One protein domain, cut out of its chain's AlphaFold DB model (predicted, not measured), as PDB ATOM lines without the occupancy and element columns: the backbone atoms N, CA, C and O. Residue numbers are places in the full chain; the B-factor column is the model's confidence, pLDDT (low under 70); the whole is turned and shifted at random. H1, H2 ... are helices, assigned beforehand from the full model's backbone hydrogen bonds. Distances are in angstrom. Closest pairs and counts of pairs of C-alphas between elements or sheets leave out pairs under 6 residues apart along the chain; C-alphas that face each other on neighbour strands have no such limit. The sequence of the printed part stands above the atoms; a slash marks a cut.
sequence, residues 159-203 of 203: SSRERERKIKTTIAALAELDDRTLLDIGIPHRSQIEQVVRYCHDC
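What this domain is: This is residues 159 to 203 of the 203 residues of the protein "Uncharacterized protein DUF1127" of Afipia broomeae (UniProt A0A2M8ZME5). An open horseshoe of helices: the long helix H1 and the shorter H3 make two arms, and the short H2 sits at the turn between them, where the chain folds back. The arms are near each other toward the turn, while residues 159 to 170 of H1 and residues 198 to 203 stand free. The printed part has 45 residues with three named helices, H1, H2 and H3 in that order, and no named strand; the class is all helix. It is loose, with a radius of gyration of the C-alphas of 11.9 A, and only just flat, spanning 34 by 21 by 12 A.

How they stand to each other: H1, residues 159 to 175, touches no helix, but is near H3, residues 190 to 202, with 7 pairs of C-alphas within 10 A. H2, residues 179 to 184, is apart from H1. H2 and H3 are close but not clearly touching; their closest C-alphas, of Asp 179 and Arg 190, are 7.5 A apart. Their lines are about perpendicular, at 86 degrees. In H1, H2 and H3 every O i to N i+4 pair is within hydrogen-bond range.

Where its parts are: H1 runs 24.2 A from C-alpha 159 at (-30.956, -7.362, -1.215) to C-alpha 175. H2 measures 8.7 A. H3 runs 18.9 A to C-alpha 202 at (-18.115, 1.216, -15.422).

The domain as a whole: The C-alphas farthest apart, of Ser 159 and Arg 180, are 34.4 A apart. The printed part has no cut, and both links are tight. The pLDDT is under 70 at residue 159 and residues 201 to 203.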
ATOM      1  N   SER A 159     -30.252  -8.163  -0.201       65.75
ATOM      2  CA  SER A 159     -30.956  -7.362  -1.215       65.75
ATOM      3  C   SER A 159     -30.133  -7.174  -2.494       65.75
ATOM      4  O   SER A 159     -30.688  -7.124  -3.595       65.75
ATOM      5  N   SER A 160     -28.802  -7.128  -2.372       74.62
ATOM      6  CA  SER A 160     -27.895  -6.948  -3.509       74.62
ATOM      7  C   SER A 160     -27.882  -8.183  -4.418       74.62
ATOM      8  O   SER A 160     -27.965  -8.061  -5.642       74.62
ATOM      9  N   ARG A 161     -27.893  -9.382  -3.821       74.62
ATOM     10  CA  ARG A 161     -27.862 -10.666  -4.532       74.62
ATOM     11  C   ARG A 161     -29.170 -10.956  -5.257       74.62
ATOM     12  O   ARG A 161     -29.167 -11.497  -6.364       74.62
ATOM     13  N   GLU A 162     -30.297 -10.607  -4.646       78.25
ATOM     14  CA  GLU A 162     -31.606 -10.744  -5.281       78.25
ATOM     15  C   GLU A 162     -31.785  -9.739  -6.424       78.25
ATOM     16  O   GLU A 162     -32.240 -10.110  -7.511       78.25
ATOM     17  N   ARG A 163     -31.316  -8.498  -6.236       75.44
ATOM     18  CA  ARG A 163     -31.254  -7.488  -7.298       75.44
ATOM     19  C   ARG A 163     -30.412  -7.966  -8.480       75.44
ATOM     20  O   ARG A 163     -30.861  -7.868  -9.619       75.44
ATOM     21  N   GLU A 164     -29.233  -8.530  -8.227       77.38
ATOM     22  CA  GLU A 164     -28.348  -9.030  -9.283       77.38
ATOM     23  C   GLU A 164     -28.988 -10.183 -10.073       77.38
ATOM     24  O   GLU A 164     -28.929 -10.209 -11.304       77.38
ATOM     25  N   ARG A 165     -29.672 -11.113  -9.391       84.31
ATOM     26  CA  ARG A 165     -30.440 -12.177 -10.059       84.31
ATOM     27  C   ARG A 165     -31.541 -11.604 -10.937       84.31
ATOM     28  O   ARG A 165     -31.669 -12.026 -12.080       84.31
ATOM     29  N   LYS A 166     -32.298 -10.629 -10.430       78.12
ATOM     30  CA  LYS A 166     -33.398 -10.006 -11.170       78.12
ATOM     31  C   LYS A 166     -32.895  -9.298 -12.426       78.12
ATOM     32  O   LYS A 166     -33.460  -9.507 -13.492       78.12
ATOM     33  N   ILE A 167     -31.780  -8.570 -12.327       77.94
ATOM     34  CA  ILE A 167     -31.111  -7.947 -13.478       77.94
ATOM     35  C   ILE A 167     -30.690  -9.011 -14.497       77.94
ATOM     36  O   ILE A 167     -31.012  -8.880 -15.675       77.94
ATOM     37  N   LYS A 168     -30.039 -10.099 -14.062       83.31
ATOM     38  CA  LYS A 168     -29.638 -11.200 -14.957       83.31
ATOM     39  C   LYS A 168     -30.836 -11.848 -15.650       83.31
ATOM     40  O   LYS A 168     -30.769 -12.120 -16.845       83.31
ATOM     41  N   THR A 169     -31.940 -12.052 -14.935       87.12
ATOM     42  CA  THR A 169     -33.187 -12.572 -15.513       87.12
ATOM     43  C   THR A 169     -33.776 -11.606 -16.538       87.12
ATOM     44  O   THR A 169     -34.184 -12.043 -17.609       87.12
ATOM     45  N   THR A 170     -33.784 -10.301 -16.259       80.81
ATOM     46  CA  THR A 170     -34.257  -9.290 -17.212       80.81
ATOM     47  C   THR A 170     -33.368  -9.227 -18.450       80.81
ATOM     48  O   THR A 170     -33.894  -9.190 -19.554       80.81
ATOM     49  N   ILE A 171     -32.042  -9.288 -18.298       78.94
ATOM     50  CA  ILE A 171     -31.107  -9.332 -19.432       78.94
ATOM     51  C   ILE A 171     -31.333 -10.596 -20.268       78.94
ATOM     52  O   ILE A 171     -31.369 -10.511 -21.490       78.94
ATOM     53  N   ALA A 172     -31.539 -11.754 -19.634       85.31
ATOM     54  CA  ALA A 172     -31.846 -12.995 -20.342       85.31
ATOM     55  C   ALA A 172     -33.184 -12.916 -21.100       85.31
ATOM     56  O   ALA A 172     -33.261 -13.348 -22.245       85.31
ATOM     57  N   ALA A 173     -34.213 -12.305 -20.509       82.88
ATOM     58  CA  ALA A 173     -35.493 -12.082 -21.181       82.88
ATOM     59  C   ALA A 173     -35.379 -11.070 -22.339       82.88
ATOM     60  O   ALA A 173     -35.971 -11.267 -23.395       82.88
ATOM     61  N   LEU A 174     -34.579 -10.010 -22.173       75.88
ATOM     62  CA  LEU A 174     -34.246  -9.063 -23.245       75.88
ATOM     63  C   LEU A 174     -33.432  -9.721 -24.362       75.88
ATOM     64  O   LEU A 174     -33.555  -9.337 -25.519       75.88
ATOM     65  N   ALA A 175     -32.623 -10.725 -24.032       79.12
ATOM     66  CA  ALA A 175     -31.844 -11.483 -24.996       79.12
ATOM     67  C   ALA A 175     -32.693 -12.415 -25.881       79.12
ATOM     68  O   ALA A 175     -32.228 -12.778 -26.965       79.12
ATOM     69  N   GLU A 176     -33.888 -12.788 -25.413       86.62
ATOM     70  CA  GLU A 176     -34.870 -13.633 -26.107       86.62
ATOM     71  C   GLU A 176     -35.826 -12.819 -27.004       86.62
ATOM     72  O   GLU A 176     -36.535 -13.385 -27.832       86.62
ATOM     73  N   LEU A 177     -35.843 -11.487 -26.875       84.56
ATOM     74  CA  LEU A 177     -36.632 -10.613 -27.743       84.56
ATOM     75  C   LEU A 177     -36.068 -10.605 -29.171       84.56
ATOM     76  O   LEU A 177     -34.902 -10.278 -29.391       84.56
ATOM     77  N   ASP A 178     -36.933 -10.914 -30.139       85.94
ATOM     78  CA  ASP A 178     -36.626 -10.785 -31.565       85.94
ATOM     79  C   ASP A 178     -36.262  -9.336 -31.920       85.94
ATOM     80  O   ASP A 178     -36.917  -8.393 -31.463       85.94
ATOM     81  N   ASP A 179     -35.304  -9.158 -32.837       84.88
ATOM     82  CA  ASP A 179     -34.852  -7.844 -33.324       84.88
ATOM     83  C   ASP A 179     -36.007  -6.971 -33.851       84.88
ATOM     84  O   ASP A 179     -35.965  -5.745 -33.768       84.88
ATOM     85  N   ARG A 180     -37.081  -7.594 -34.355       85.50
ATOM     86  CA  ARG A 180     -38.304  -6.892 -34.783       85.50
ATOM     87  C   ARG A 180     -39.036  -6.230 -33.621       85.50
ATOM     88  O   ARG A 180     -39.528  -5.121 -33.776       85.50
ATOM     89  N   THR A 181     -39.098  -6.901 -32.475       85.75
ATOM     90  CA  THR A 181     -39.743  -6.364 -31.272       85.75
ATOM     91  C   THR A 181     -38.882  -5.269 -30.655       85.75
ATOM     92  O   THR A 181     -39.423  -4.285 -30.168       85.75
ATOM     93  N   LEU A 182     -37.548  -5.401 -30.733       85.19
ATOM     94  CA  LEU A 182     -36.611  -4.340 -30.351       85.19
ATOM     95  C   LEU A 182     -36.799  -3.081 -31.213       85.19
ATOM     96  O   LEU A 182     -36.845  -1.973 -30.682       85.19
ATOM     97  N   LEU A 183     -36.996  -3.250 -32.521       88.19
ATOM     98  CA  LEU A 183     -37.325  -2.155 -33.436       88.19
ATOM     99  C   LEU A 183     -38.662  -1.484 -33.104       88.19
ATOM    100  O   LEU A 183     -38.745  -0.258 -33.148       88.19
ATOM    101  N   ASP A 184     -39.682  -2.265 -32.742       89.56
ATOM    102  CA  ASP A 184     -41.019  -1.754 -32.405       89.56
ATOM    103  C   ASP A 184     -41.016  -0.897 -31.124       89.56
ATOM    104  O   ASP A 184     -41.728   0.100 -31.031       89.56
ATOM    105  N   ILE A 185     -40.137  -1.213 -30.166       84.69
ATOM    106  CA  ILE A 185     -39.899  -0.383 -28.969       84.69
ATOM    107  C   ILE A 185     -38.879   0.748 -29.198       84.69
ATOM    108  O   ILE A 185     -38.512   1.445 -28.253       84.69
ATOM    109  N   GLY A 186     -38.414   0.948 -30.436       88.56
ATOM    110  CA  GLY A 186     -37.511   2.039 -30.807       88.56
ATOM    111  C   GLY A 186     -36.031   1.797 -30.501       88.56
ATOM    112  O   GLY A 186     -35.253   2.749 -30.511       88.56
ATOM    113  N   ILE A 187     -35.619   0.551 -30.244       86.62
ATOM    114  CA  ILE A 187     -34.212   0.172 -30.072       86.62
ATOM    115  C   ILE A 187     -33.705  -0.399 -31.405       86.62
ATOM    116  O   ILE A 187     -33.978  -1.556 -31.725       86.62
ATOM    117  N   PRO A 188     -32.955   0.379 -32.207       84.69
ATOM    118  CA  PRO A 188     -32.583  -0.023 -33.561       84.69
ATOM    119  C   PRO A 188     -31.642  -1.231 -33.587       84.69
ATOM    120  O   PRO A 188     -31.711  -2.034 -34.515       84.69
ATOM    121  N   HIS A 189     -30.772  -1.373 -32.580       85.38
ATOM    122  CA  HIS A 189     -29.791  -2.454 -32.510       85.38
ATOM    123  C   HIS A 189     -29.539  -2.919 -31.075       85.38
ATOM    124  O   HIS A 189     -29.389  -2.111 -30.156       85.38
ATOM    125  N   ARG A 190     -29.375  -4.235 -30.907       82.44
ATOM    126  CA  ARG A 190     -29.037  -4.889 -29.632       82.44
ATOM    127  C   ARG A 190     -27.720  -4.389 -29.016       82.44
ATOM    128  O   ARG A 190     -27.582  -4.363 -27.797       82.44
ATOM    129  N   SER A 191     -26.800  -3.897 -29.848       84.75
ATOM    130  CA  SER A 191     -25.537  -3.284 -29.417       84.75
ATOM    131  C   SER A 191     -25.720  -2.032 -28.549       84.75
ATOM    132  O   SER A 191     -24.873  -1.765 -27.701       84.75
ATOM    133  N   GLN A 192     -26.822  -1.282 -28.696       83.31
ATOM    134  CA  GLN A 192     -27.099  -0.129 -27.828       83.31
ATOM    135  C   GLN A 192     -27.432  -0.556 -26.397       83.31
ATOM    136  O   GLN A 192     -26.986   0.090 -25.452       83.31
ATOM    137  N   ILE A 193     -28.159  -1.664 -26.224       83.19
ATOM    138  CA  ILE A 193     -28.464  -2.211 -24.895       83.19
ATOM    139  C   ILE A 193     -27.164  -2.643 -24.215       83.19
ATOM    140  O   ILE A 193     -26.918  -2.278 -23.069       83.19
ATOM    141  N   GLU A 194     -26.300  -3.364 -24.931       80.94
ATOM    142  CA  GLU A 194     -24.991  -3.776 -24.409       80.94
ATOM    143  C   GLU A 194     -24.121  -2.577 -24.024       80.94
ATOM    144  O   GLU A 194     -23.487  -2.586 -22.969       80.94
ATOM    145  N   GLN A 195     -24.120  -1.520 -24.839       81.88
ATOM    146  CA  GLN A 195     -23.350  -0.314 -24.565       81.88
ATOM    147  C   GLN A 195     -23.845   0.419 -23.312       81.88
ATOM    148  O   GLN A 195     -23.019   0.842 -22.503       81.88
ATOM    149  N   VAL A 196     -25.164   0.527 -23.116       79.88
ATOM    150  CA  VAL A 196     -25.760   1.128 -21.910       79.88
ATOM    151  C   VAL A 196     -25.457   0.282 -20.676       79.88
ATOM    152  O   VAL A 196     -25.015   0.822 -19.665       79.88
ATOM    153  N   VAL A 197     -25.619  -1.043 -20.760       78.25
ATOM    154  CA  VAL A 197     -25.308  -1.957 -19.648       78.25
ATOM    155  C   VAL A 197     -23.836  -1.851 -19.253       78.25
ATOM    156  O   VAL A 197     -23.532  -1.782 -18.064       78.25
ATOM    157  N   ARG A 198     -22.924  -1.795 -20.230       81.50
ATOM    158  CA  ARG A 198     -21.488  -1.662 -19.965       81.50
ATOM    159  C   ARG A 198     -21.149  -0.306 -19.351       81.50
ATOM    160  O   ARG A 198     -20.456  -0.255 -18.347       81.50
ATOM    161  N   TYR A 199     -21.694   0.778 -19.901       77.44
ATOM    162  CA  TYR A 199     -21.463   2.124 -19.380       77.44
ATOM    163  C   TYR A 199     -21.948   2.285 -17.933       77.44
ATOM    164  O   TYR A 199     -21.227   2.832 -17.106       77.44
ATOM    165  N   CYS A 200     -23.128   1.754 -17.598       71.94
ATOM    166  CA  CYS A 200     -23.653   1.786 -16.230       71.94
ATOM    167  C   CYS A 200     -22.887   0.892 -15.247       71.94
ATOM    168  O   CYS A 200     -23.043   1.068 -14.045       71.94
ATOM    169  N   HIS A 201     -22.120  -0.086 -15.731       69.44
ATOM    170  CA  HIS A 201     -21.273  -0.927 -14.886       69.44
ATOM    171  C   HIS A 201     -19.909  -0.274 -14.607       69.44
ATOM    172  O   HIS A 201     -19.312  -0.528 -13.564       69.44
ATOM    173  N   ASP A 202     -19.416   0.549 -15.534       68.50
ATOM    174  CA  ASP A 202     -18.115   1.216 -15.422       68.50
ATOM    175  C   ASP A 202     -18.174   2.561 -14.653       68.50
ATOM    176  O   ASP A 202     -17.124   3.156 -14.403       68.50
ATOM    177  N   CYS A 203     -19.371   3.042 -14.287       61.44
ATOM    178  CA  CYS A 203     -19.608   4.257 -13.485       61.44
ATOM    179  C   CYS A 203     -19.845   3.931 -12.005       61.44
ATOM    180  O   CYS A 203     -19.343   4.700 -11.155       61.44
TER     181      CYS A 203